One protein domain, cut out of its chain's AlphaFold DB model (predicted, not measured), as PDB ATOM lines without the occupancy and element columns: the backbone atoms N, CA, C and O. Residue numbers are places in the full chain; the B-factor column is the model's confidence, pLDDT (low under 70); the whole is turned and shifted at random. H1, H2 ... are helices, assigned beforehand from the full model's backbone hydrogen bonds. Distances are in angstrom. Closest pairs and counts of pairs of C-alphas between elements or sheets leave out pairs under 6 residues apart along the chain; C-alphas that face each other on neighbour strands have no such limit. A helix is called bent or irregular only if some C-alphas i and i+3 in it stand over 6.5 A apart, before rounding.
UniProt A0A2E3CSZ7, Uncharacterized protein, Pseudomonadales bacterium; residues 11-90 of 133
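AT A GLANCE: This is residues 11 to 90 of the 133 residues of an uncharacterized protein of Pseudomonadales bacterium (UniProt A0A2E3CSZ7). What does the model look like? Four helices make two pairs: H2 and H3 run side by side and opposite ways, and H1 crosses H4 steeply. H1 and H3 lie between H2 and H4, with few contacts from pair to pair. What is it made of? The printed part has 80 residues with H1, H2, H3 and H4 in chain order and no named strand: all helix. It is compact, with a radius of gyration of the C-alphas of 12.5 A, and spans 34 by 27 by 19 A.

HOW THE PARTS SIT: Which helices form a bundle? H1, residues 11 to 25, H2, residues 35 to 49, and H3, residues 54 to 68, form an up and down bundle, each running against the one before it. H1 is close but not clearly touching to H2, the closest C-alphas being those of Leu 24 and Arg 36, 7.1 A apart. H2 and H3, a hairpin at a shallow tilt of 3 degrees, only just touch, with 3 pairs of C-alphas within 8 A, the closest those of Gly 35 and Cys 68, 5.9 A apart. Where is H4, residues 71 to 88? It touches H1 with residues 77 to 85 alone, opposite ways at a steep tilt of 54 degrees; the closest C-alphas, of His 15 and Ile 81, are 5.5 A apart. H2 and H4 are apart. Are the backbones helical? Each O i to N i+4 pair is within hydrogen-bond range in H3 and H4, against 9 of 11 in H1 and 10 of 11 in H2.

IN THESE COORDINATES: Where does H1 begin? C-alpha 11 is at (259.531, 154.755, 151.537); H1 is 23.5 A long and irregular, with C-alphas 11 and 14 7.0 A apart. How long are the others? H2 measures 21.1 A, H3 20.9 A and H4 25.6 A, ending with C-alpha 88 at (261.777, 144.617, 155.120).

THE WHOLE: How large is it? The two C-alphas farthest apart, of Ala 33 and Asp 90, are 38.0 A apart. Are there cuts, long links or weak places? The printed part has no cut and no long link; pLDDT is under 70 at residues 33 to 52 and residue 90.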
ATOM      1  N   ALA A  11     258.943 156.063 151.230       85.75
ATOM      2  CA  ALA A  11     259.531 154.755 151.537       85.75
ATOM      3  C   ALA A  11     258.624 153.552 151.192       85.75
ATOM      4  O   ALA A  11     259.102 152.429 151.051       85.75
ATOM      5  N   ASP A  12     257.312 153.759 151.050       87.31
ATOM      6  CA  ASP A  12     256.363 152.702 150.693       87.31
ATOM      7  C   ASP A  12     256.210 152.500 149.188       87.31
ATOM      8  O   ASP A  12     255.639 151.485 148.770       87.31
ATOM      9  N   ILE A  13     256.669 153.462 148.380       86.12
ATOM     10  CA  ILE A  13     256.496 153.449 146.927       86.12
ATOM     11  C   ILE A  13     257.017 152.131 146.337       86.12
ATOM     12  O   ILE A  13     256.222 151.455 145.680       86.12
ATOM     13  N   PRO A  14     258.243 151.649 146.636       84.75
ATOM     14  CA  PRO A  14     258.731 150.386 146.075       84.75
ATOM     15  C   PRO A  14     257.821 149.189 146.397       84.75
ATOM     16  O   PRO A  14     257.539 148.342 145.544       84.75
ATOM     17  N   HIS A  15     257.288 149.129 147.622       87.81
ATOM     18  CA  HIS A  15     256.387 148.057 148.043       87.81
ATOM     19  C   HIS A  15     255.037 148.117 147.330       87.81
ATOM     20  O   HIS A  15     254.471 147.067 147.007       87.81
ATOM     21  N   ALA A  16     254.525 149.324 147.104       88.06
ATOM     22  CA  ALA A  16     253.274 149.551 146.408       88.06
ATOM     23  C   ALA A  16     253.393 149.229 144.913       88.06
ATOM     24  O   ALA A  16     252.537 148.528 144.371       88.06
ATOM     25  N   LEU A  17     254.483 149.661 144.274       85.31
ATOM     26  CA  LEU A  17     254.782 149.374 142.872       85.31
ATOM     27  C   LEU A  17     254.840 147.875 142.609       85.31
ATOM     28  O   LEU A  17     254.132 147.377 141.742       85.31
ATOM     29  N   ALA A  18     255.590 147.127 143.417       84.50
ATOM     30  CA  ALA A  18     255.696 145.685 143.236       84.50
ATOM     31  C   ALA A  18     254.378 144.931 143.528       84.50
ATOM     32  O   ALA A  18     254.292 143.734 143.276       84.50
ATOM     33  N   TYR A  19     253.386 145.553 144.179       88.56
ATOM     34  CA  TYR A  19     252.043 144.971 144.303       88.56
ATOM     35  C   TYR A  19     251.226 145.283 143.051       88.56
ATOM     36  O   TYR A  19     250.619 144.385 142.472       88.56
ATOM     37  N   LEU A  20     251.223 146.553 142.639       86.00
ATOM     38  CA  LEU A  20     250.445 147.025 141.499       86.00
ATOM     39  C   LEU A  20     250.935 146.437 140.179       86.00
ATOM     40  O   LEU A  20     250.097 146.126 139.347       86.00
ATOM     41  N   HIS A  21     252.241 146.219 140.012       83.06
ATOM     42  CA  HIS A  21     252.802 145.533 138.849       83.06
ATOM     43  C   HIS A  21     252.102 144.185 138.624       83.06
ATOM     44  O   HIS A  21     251.418 143.999 137.625       83.06
ATOM     45  N   ASN A  22     252.131 143.307 139.629       82.62
ATOM     46  CA  ASN A  22     251.495 141.990 139.556       82.62
ATOM     47  C   ASN A  22     249.964 142.082 139.466       82.62
ATOM     48  O   ASN A  22     249.318 141.297 138.781       82.62
ATOM     49  N   ALA A  23     249.356 143.030 140.185       84.75
ATOM     50  CA  ALA A  23     247.906 143.183 140.190       84.75
ATOM     51  C   ALA A  23     247.366 143.656 138.831       84.75
ATOM     52  O   ALA A  23     246.266 143.277 138.448       84.75
ATOM     53  N   LEU A  24     248.120 144.481 138.104       81.75
ATOM     54  CA  LEU A  24     247.705 145.052 136.824       81.75
ATOM     55  C   LEU A  24     248.042 144.168 135.621       81.75
ATOM     56  O   LEU A  24     247.508 144.419 134.537       81.75
ATOM     57  N   GLU A  25     248.863 143.134 135.805       80.62
ATOM     58  CA  GLU A  25     249.039 142.058 134.824       80.62
ATOM     59  C   GLU A  25     247.759 141.230 134.652       80.62
ATOM     60  O   GLU A  25     247.424 140.862 133.530       80.62
ATOM     61  N   ASP A  26     246.993 140.993 135.726       82.94
ATOM     62  CA  ASP A  26     245.718 140.263 135.665       82.94
ATOM     63  C   ASP A  26     244.701 141.032 134.804       82.94
ATOM     64  O   ASP A  26     244.242 142.088 135.238       82.94
ATOM     65  N   PRO A  27     244.275 140.541 133.619       76.75
ATOM     66  CA  PRO A  27     243.317 141.220 132.736       76.75
ATOM     67  C   PRO A  27     241.976 141.559 133.397       76.75
ATOM     68  O   PRO A  27     241.335 142.533 133.004       76.75
ATOM     69  N   ASN A  28     241.582 140.817 134.433       81.94
ATOM     70  CA  ASN A  28     240.324 141.012 135.149       81.94
ATOM     71  C   ASN A  28     240.434 142.004 136.310       81.94
ATOM     72  O   ASN A  28     239.429 142.295 136.959       81.94
ATOM     73  N   TYR A  29     241.625 142.539 136.592       79.62
ATOM     74  CA  TYR A  29     241.796 143.514 137.661       79.62
ATOM     75  C   TYR A  29     241.067 144.830 137.322       79.62
ATOM     76  O   TYR A  29     241.445 145.510 136.356       79.62
ATOM     77  N   PRO A  30     240.033 145.214 138.099       75.31
ATOM     78  CA  PRO A  30     239.099 146.263 137.702       75.31
ATOM     79  C   PRO A  30     239.639 147.657 138.037       75.31
ATOM     80  O   PRO A  30     239.525 148.104 139.173       75.31
ATOM     81  N   VAL A  31     240.216 148.375 137.077       76.06
ATOM     82  CA  VAL A  31     240.725 149.745 137.298       76.06
ATOM     83  C   VAL A  31     239.776 150.761 136.674       76.06
ATOM     84  O   VAL A  31     239.354 150.588 135.531       76.06
ATOM     85  N   LYS A  32     239.453 151.837 137.399       77.06
ATOM     86  CA  LYS A  32     238.668 152.947 136.839       77.06
ATOM     87  C   LYS A  32     239.492 153.713 135.803       77.06
ATOM     88  O   LYS A  32     240.698 153.866 135.975       77.06
ATOM     89  N   ALA A  33     238.846 154.218 134.750       58.47
ATOM     90  CA  ALA A  33     239.485 155.116 133.788       58.47
ATOM     91  C   ALA A  33     240.026 156.379 134.500       58.47
ATOM     92  O   ALA A  33     239.365 156.863 135.422       58.47
ATOM     93  N   PRO A  34     241.201 156.908 134.106       55.00
ATOM     94  CA  PRO A  34     241.976 156.574 132.900       55.00
ATOM     95  C   PRO A  34     242.841 155.295 133.007       55.00
ATOM     96  O   PRO A  34     243.412 154.830 132.019       55.00
ATOM     97  N   GLY A  35     242.826 154.628 134.162       67.62
ATOM     98  CA  GLY A  35     243.147 153.207 134.295       67.62
ATOM     99  C   GLY A  35     244.599 152.816 134.024       67.62
ATOM    100  O   GLY A  35     245.536 153.544 134.343       67.62
ATOM    101  N   ARG A  36     244.789 151.611 133.462       67.88
ATOM    102  CA  ARG A  36     246.108 150.973 133.260       67.88
ATOM    103  C   ARG A  36     247.091 151.798 132.436       67.88
ATOM    104  O   ARG A  36     248.273 151.789 132.748       67.88
ATOM    105  N   LYS A  37     246.627 152.491 131.391       68.31
ATOM    106  CA  LYS A  37     247.510 153.265 130.499       68.31
ATOM    107  C   LYS A  37     248.149 154.447 131.227       68.31
ATOM    108  O   LYS A  37     249.335 154.704 131.055       68.31
ATOM    109  N   ASP A  38     247.387 155.090 132.103       68.06
ATOM    110  CA  ASP A  38     247.887 156.177 132.940       68.06
ATOM    111  C   ASP A  38     248.816 155.676 134.048       68.06
ATOM    112  O   ASP A  38     249.737 156.392 134.425       68.06
ATOM    113  N   PHE A  39     248.641 154.433 134.511       69.44
ATOM    114  CA  PHE A  39     249.590 153.800 135.427       69.44
ATOM    115  C   PHE A  39     250.934 153.484 134.768       69.44
ATOM    116  O   PHE A  39     251.970 153.741 135.362       69.44
ATOM    117  N   VAL A  40     250.940 152.956 133.541       66.88
ATOM    118  CA  VAL A  40     252.193 152.692 132.810       66.88
ATOM    119  C   VAL A  40     252.936 154.002 132.546       66.88
ATOM    120  O   VAL A  40     254.116 154.100 132.865       66.88
ATOM    121  N   ARG A  41     252.230 155.050 132.096       68.69
ATOM    122  CA  ARG A  41     252.808 156.398 131.959       68.69
ATOM    123  C   ARG A  41     253.342 156.931 133.293       68.69
ATOM    124  O   ARG A  41     254.389 157.567 133.322       68.69
ATOM    125  N   TYR A  42     252.634 156.666 134.390       68.06
ATOM    126  CA  TYR A  42     253.077 157.016 135.736       68.06
ATOM    127  C   TYR A  42     254.362 156.270 136.137       68.06
ATOM    128  O   TYR A  42     255.287 156.901 136.633       68.06
ATOM    129  N   LEU A  43     254.465 154.960 135.878       65.88
ATOM    130  CA  LEU A  43     255.692 154.185 136.110       65.88
ATOM    131  C   LEU A  43     256.869 154.731 135.298       65.88
ATOM    132  O   LEU A  43     257.971 154.852 135.822       65.88
ATOM    133  N   GLU A  44     256.629 155.087 134.037       66.81
ATOM    134  CA  GLU A  44     257.638 155.676 133.151       66.81
ATOM    135  C   GLU A  44     258.092 157.066 133.613       66.81
ATOM    136  O   GLU A  44     259.253 157.423 133.416       66.81
ATOM    137  N   GLN A  45     257.198 157.859 134.211       67.44
ATOM    138  CA  GLN A  45     257.525 159.164 134.792       67.44
ATOM    139  C   GLN A  45     258.281 159.018 136.111       67.44
ATOM    140  O   GLN A  45     259.310 159.667 136.285       67.44
ATOM    141  N   LEU A  46     257.828 158.134 137.001       65.00
ATOM    142  CA  LEU A  46     258.493 157.855 138.271       65.00
ATOM    143  C   LEU A  46     259.914 157.317 138.038       65.00
ATOM    144  O   LEU A  46     260.870 157.831 138.601       65.00
ATOM    145  N   ALA A  47     260.085 156.369 137.110       60.47
ATOM    146  CA  ALA A  47     261.400 155.841 136.739       60.47
ATOM    147  C   ALA A  47     262.370 156.910 136.191       60.47
ATOM    148  O   ALA A  47     263.579 156.698 136.215       60.47
ATOM    149  N   LYS A  48     261.857 158.045 135.697       63.66
ATOM    150  CA  LYS A  48     262.655 159.181 135.205       63.66
ATOM    151  C   LYS A  48     262.903 160.272 136.253       63.66
ATOM    152  O   LYS A  48     263.744 161.123 136.000       63.66
ATOM    153  N   SER A  49     262.168 160.276 137.368       58.38
ATOM    154  CA  SER A  49     262.126 161.381 138.348       58.38
ATOM    155  C   SER A  49     262.578 161.001 139.760       58.38
ATOM    156  O   SER A  49     262.610 161.870 140.624       58.38
ATOM    157  N   MET A  50     262.989 159.745 139.979       55.06
ATOM    158  CA  MET A  50     263.345 159.175 141.289       55.06
ATOM    159  C   MET A  50     264.437 159.913 142.104       55.06
ATOM    160  O   MET A  50     264.689 159.493 143.230       55.06
ATOM    161  N   ASP A  51     265.041 160.996 141.597       57.44
ATOM    162  CA  ASP A  51     266.073 161.782 142.292       57.44
ATOM    163  C   ASP A  51     265.659 163.219 142.693       57.44
ATOM    164  O   ASP A  51     266.374 163.831 143.486       57.44
ATOM    165  N   ASP A  52     264.522 163.770 142.232       69.12
ATOM    166  CA  ASP A  52     264.253 165.218 142.394       69.12
ATOM    167  C   ASP A  52     263.331 165.596 143.584       69.12
ATOM    168  O   ASP A  52     263.613 166.576 144.276       69.12
ATOM    169  N   ASP A  53     262.244 164.854 143.869       82.56
ATOM    170  CA  ASP A  53     261.367 165.085 145.046       82.56
ATOM    171  C   ASP A  53     260.519 163.838 145.419       82.56
ATOM    172  O   ASP A  53     259.383 163.679 144.952       82.56
ATOM    173  N   PRO A  54     261.004 162.977 146.337       80.81
ATOM    174  CA  PRO A  54     260.284 161.778 146.775       80.81
ATOM    175  C   PRO A  54     258.915 162.054 147.424       80.81
ATOM    176  O   PRO A  54     258.018 161.205 147.391       80.81
ATOM    177  N   GLU A  55     258.728 163.230 148.031       83.94
ATOM    178  CA  GLU A  55     257.461 163.621 148.656       83.94
ATOM    179  C   GLU A  55     256.426 164.027 147.603       83.94
ATOM    180  O   GLU A  55     255.236 163.719 147.746       83.94
ATOM    181  N   ALA A  56     256.847 164.697 146.525       81.00
ATOM    182  CA  ALA A  56     255.984 164.933 145.367       81.00
ATOM    183  C   ALA A  56     255.530 163.621 144.737       81.00
ATOM    184  O   ALA A  56     254.326 163.452 144.509       81.00
ATOM    185  N   ASP A  57     256.447 162.677 144.552       79.75
ATOM    186  CA  ASP A  57     256.131 161.363 143.996       79.75
ATOM    187  C   ASP A  57     255.093 160.632 144.845       79.75
ATOM    188  O   ASP A  57     254.082 160.147 144.329       79.75
ATOM    189  N   ALA A  58     255.259 160.636 146.171       84.69
ATOM    190  CA  ALA A  58     254.280 160.056 147.080       84.69
ATOM    191  C   ALA A  58     252.904 160.736 146.959       84.69
ATOM    192  O   ALA A  58     251.875 160.050 146.937       84.69
ATOM    193  N   ARG A  59     252.840 162.070 146.848       84.38
ATOM    194  CA  ARG A  59     251.565 162.796 146.661       84.38
ATOM    195  C   ARG A  59     250.874 162.415 145.352       84.38
ATOM    196  O   ARG A  59     249.673 162.120 145.363       84.38
ATOM    197  N   ILE A  60     251.612 162.389 144.242       81.31
ATOM    198  CA  ILE A  60     251.072 162.016 142.927       81.31
ATOM    199  C   ILE A  60     250.589 160.560 142.966       81.31
ATOM    200  O   ILE A  60     249.471 160.267 142.533       81.31
ATOM    201  N   PHE A  61     251.363 159.663 143.580       84.25
ATOM    202  CA  PHE A  61     250.999 158.257 143.719       84.25
ATOM    203  C   PHE A  61     249.701 158.039 144.497       84.25
ATOM    204  O   PHE A  61     248.832 157.273 144.067       84.25
ATOM    205  N   ASN A  62     249.549 158.712 145.644       86.12
ATOM    206  CA  ASN A  62     248.322 158.638 146.435       86.12
ATOM    207  C   ASN A  62     247.126 159.144 145.623       86.12
ATOM    208  O   ASN A  62     246.091 158.481 145.601       86.12
ATOM    209  N   THR A  63     247.293 160.246 144.885       84.06
ATOM    210  CA  THR A  63     246.244 160.806 144.017       84.06
ATOM    211  C   THR A  63     245.807 159.805 142.946       84.06
ATOM    212  O   THR A  63     244.606 159.585 142.746       84.06
ATOM    213  N   TRP A  64     246.763 159.139 142.289       84.56
ATOM    214  CA  TRP A  64     246.453 158.102 141.305       84.56
ATOM    215  C   TRP A  64     245.694 156.938 141.947       84.56
ATOM    216  O   TRP A  64     244.665 156.509 141.422       84.56
ATOM    217  N   CYS A  65     246.157 156.464 143.107       85.12
ATOM    218  CA  CYS A  65     245.522 155.353 143.803       85.12
ATOM    219  C   CYS A  65     244.085 155.677 144.227       85.12
ATOM    220  O   CYS A  65     243.199 154.845 144.046       85.12
ATOM    221  N   GLU A  66     243.836 156.870 144.764       83.56
ATOM    222  CA  GLU A  66     242.497 157.304 145.180       83.56
ATOM    223  C   GLU A  66     241.534 157.460 143.996       83.56
ATOM    224  O   GLU A  66     240.341 157.178 144.125       83.56
ATOM    225  N   THR A  67     242.053 157.862 142.834       82.12
ATOM    226  CA  THR A  67     241.255 158.064 141.618       82.12
ATOM    227  C   THR A  67     240.952 156.742 140.908       82.12
ATOM    228  O   THR A  67     239.820 156.496 140.480       82.12
ATOM    229  N   CYS A  68     241.955 155.870 140.789       82.25
ATOM    230  CA  CYS A  68     241.907 154.706 139.905       82.25
ATOM    231  C   CYS A  68     241.518 153.405 140.617       82.25
ATOM    232  O   CYS A  68     240.973 152.501 139.973       82.25
ATOM    233  N   LEU A  69     241.774 153.293 141.927       85.31
ATOM    234  CA  LEU A  69     241.453 152.102 142.710       85.31
ATOM    235  C   LEU A  69     240.096 152.248 143.403       85.31
ATOM    236  O   LEU A  69     239.718 153.303 143.912       85.31
ATOM    237  N   ASN A  70     239.350 151.151 143.466       87.62
ATOM    238  CA  ASN A  70     238.184 151.061 144.335       87.62
ATOM    239  C   ASN A  70     238.600 150.800 145.799       87.62
ATOM    240  O   ASN A  70     239.758 150.509 146.111       87.62
ATOM    241  N   SER A  71     237.640 150.885 146.723       85.06
ATOM    242  CA  SER A  71     237.903 150.745 148.161       85.06
ATOM    243  C   SER A  71     238.508 149.390 148.546       85.06
ATOM    244  O   SER A  71     239.337 149.330 149.459       85.06
ATOM    245  N   ASP A  72     238.143 148.311 147.851       86.62
ATOM    246  CA  ASP A  72     238.684 146.976 148.106       86.62
ATOM    247  C   ASP A  72     240.123 146.828 147.624       86.62
ATOM    248  O   ASP A  72     240.966 146.289 148.345       86.62
ATOM    249  N   GLN A  73     240.431 147.352 146.442       87.38
ATOM    250  CA  GLN A  73     241.791 147.406 145.912       87.38
ATOM    251  C   GLN A  73     242.687 148.260 146.798       87.38
ATOM    252  O   GLN A  73     243.773 147.824 147.175       87.38
ATOM    253  N   TRP A  74     242.199 149.425 147.227       88.19
ATOM    254  CA  TRP A  74     242.916 150.281 148.166       88.19
ATOM    255  C   TRP A  74     243.186 149.565 149.491       88.19
ATOM    256  O   TRP A  74     244.286 149.629 150.038       88.19
ATOM    257  N   ARG A  75     242.205 148.820 150.015       88.38
ATOM    258  CA  ARG A  75     242.384 147.997 151.217       88.38
ATOM    259  C   ARG A  75     243.453 146.918 151.014       88.38
ATOM    260  O   ARG A  75     244.316 146.778 151.879       88.38
ATOM    261  N   ARG A  76     243.420 146.183 149.898       89.81
ATOM    262  CA  ARG A  76     244.398 145.124 149.584       89.81
ATOM    263  C   ARG A  76     245.811 145.682 149.408       89.81
ATOM    264  O   ARG A  76     246.737 145.133 150.004       89.81
ATOM    265  N   LEU A  77     245.955 146.796 148.690       90.56
ATOM    266  CA  LEU A  77     247.226 147.497 148.509       90.56
ATOM    267  C   LEU A  77     247.830 147.893 149.861       90.56
ATOM    268  O   LEU A  77     248.961 147.521 150.160       90.56
ATOM    269  N   LYS A  78     247.057 148.556 150.730       90.44
ATOM    270  CA  LYS A  78     247.525 148.948 152.072       90.44
ATOM    271  C   LYS A  78     247.975 147.761 152.916       90.44
ATOM    272  O   LYS A  78     248.993 147.845 153.598       90.44
ATOM    273  N   THR A  79     247.230 146.658 152.885       90.50
ATOM    274  CA  THR A  79     247.617 145.430 153.594       90.50
ATOM    275  C   THR A  79     248.919 144.858 153.040       90.50
ATOM    276  O   THR A  79     249.783 144.456 153.818       90.50
ATOM    277  N   SER A  80     249.091 144.858 151.715       90.12
ATOM    278  CA  SER A  80     250.320 144.392 151.068       90.12
ATOM    279  C   SER A  80     251.528 145.254 151.441       90.12
ATOM    280  O   SER A  80     252.546 144.702 151.854       90.12
ATOM    281  N   ILE A  81     251.391 146.585 151.395       89.88
ATOM    282  CA  ILE A  81     252.447 147.526 151.794       89.88
ATOM    283  C   ILE A  81     252.847 147.292 153.250       89.88
ATOM    284  O   ILE A  81     254.024 147.110 153.533       89.88
ATOM    285  N   ARG A  82     251.877 147.217 154.173       86.75
ATOM    286  CA  ARG A  82     252.156 146.967 155.599       86.75
ATOM    287  C   ARG A  82     252.908 145.661 155.822       86.75
ATOM    288  O   ARG A  82     253.859 145.641 156.595       86.75
ATOM    289  N   LYS A  83     252.494 144.588 155.139       86.38
ATOM    290  CA  LYS A  83     253.164 143.286 155.225       86.38
ATOM    291  C   LYS A  83     254.601 143.374 154.714       86.38
ATOM    292  O   LYS A  83     255.500 142.881 155.378       86.38
ATOM    293  N   ARG A  84     254.819 144.012 153.564       84.12
ATOM    294  CA  ARG A  84     256.157 144.148 152.972       84.12
ATOM    295  C   ARG A  84     257.073 145.045 153.792       84.12
ATOM    296  O   ARG A  84     258.219 144.679 153.995       84.12
ATOM    297  N   ARG A  85     256.552 146.147 154.333       84.62
ATOM    298  CA  ARG A  85     257.293 147.014 155.254       84.62
ATOM    299  C   ARG A  85     257.716 146.254 156.511       84.62
ATOM    300  O   ARG A  85     258.852 146.365 156.941       84.62
ATOM    301  N   TYR A  86     256.810 145.452 157.073       82.62
ATOM    302  CA  TYR A  86     257.125 144.581 158.206       82.62
ATOM    303  C   TYR A  86     258.220 143.561 157.861       82.62
ATOM    304  O   TYR A  86     259.146 143.381 158.637       82.62
ATOM    305  N   GLN A  87     258.150 142.945 156.679       80.75
ATOM    306  CA  GLN A  87     259.163 141.997 156.206       80.75
ATOM    307  C   GLN A  87     260.527 142.648 155.934       80.75
ATOM    308  O   GLN A  87     261.544 142.013 156.175       80.75
ATOM    309  N   ALA A  88     260.550 143.887 155.436       79.00
ATOM    310  CA  ALA A  88     261.777 144.617 155.120       79.00
ATOM    311  C   ALA A  88     262.529 145.116 156.367       79.00
ATOM    312  O   ALA A  88     263.729 145.338 156.295       79.00
ATOM    313  N   ASN A  89     261.839 145.272 157.500       79.62
ATOM    314  CA  ASN A  89     262.429 145.713 158.766       79.62
ATOM    315  C   ASN A  89     262.949 144.532 159.615       79.62
ATOM    316  O   ASN A  89     262.702 144.504 160.818       79.62
ATOM    317  N   ASP A  90     263.617 143.556 158.989       64.69
ATOM    318  CA  ASP A  90     264.220 142.378 159.642       64.69
ATOM    319  C   ASP A  90     263.271 141.625 160.592       64.69
ATOM    320  O   ASP A  90     263.526 141.400 161.773       64.69
TER     321      ASP A  90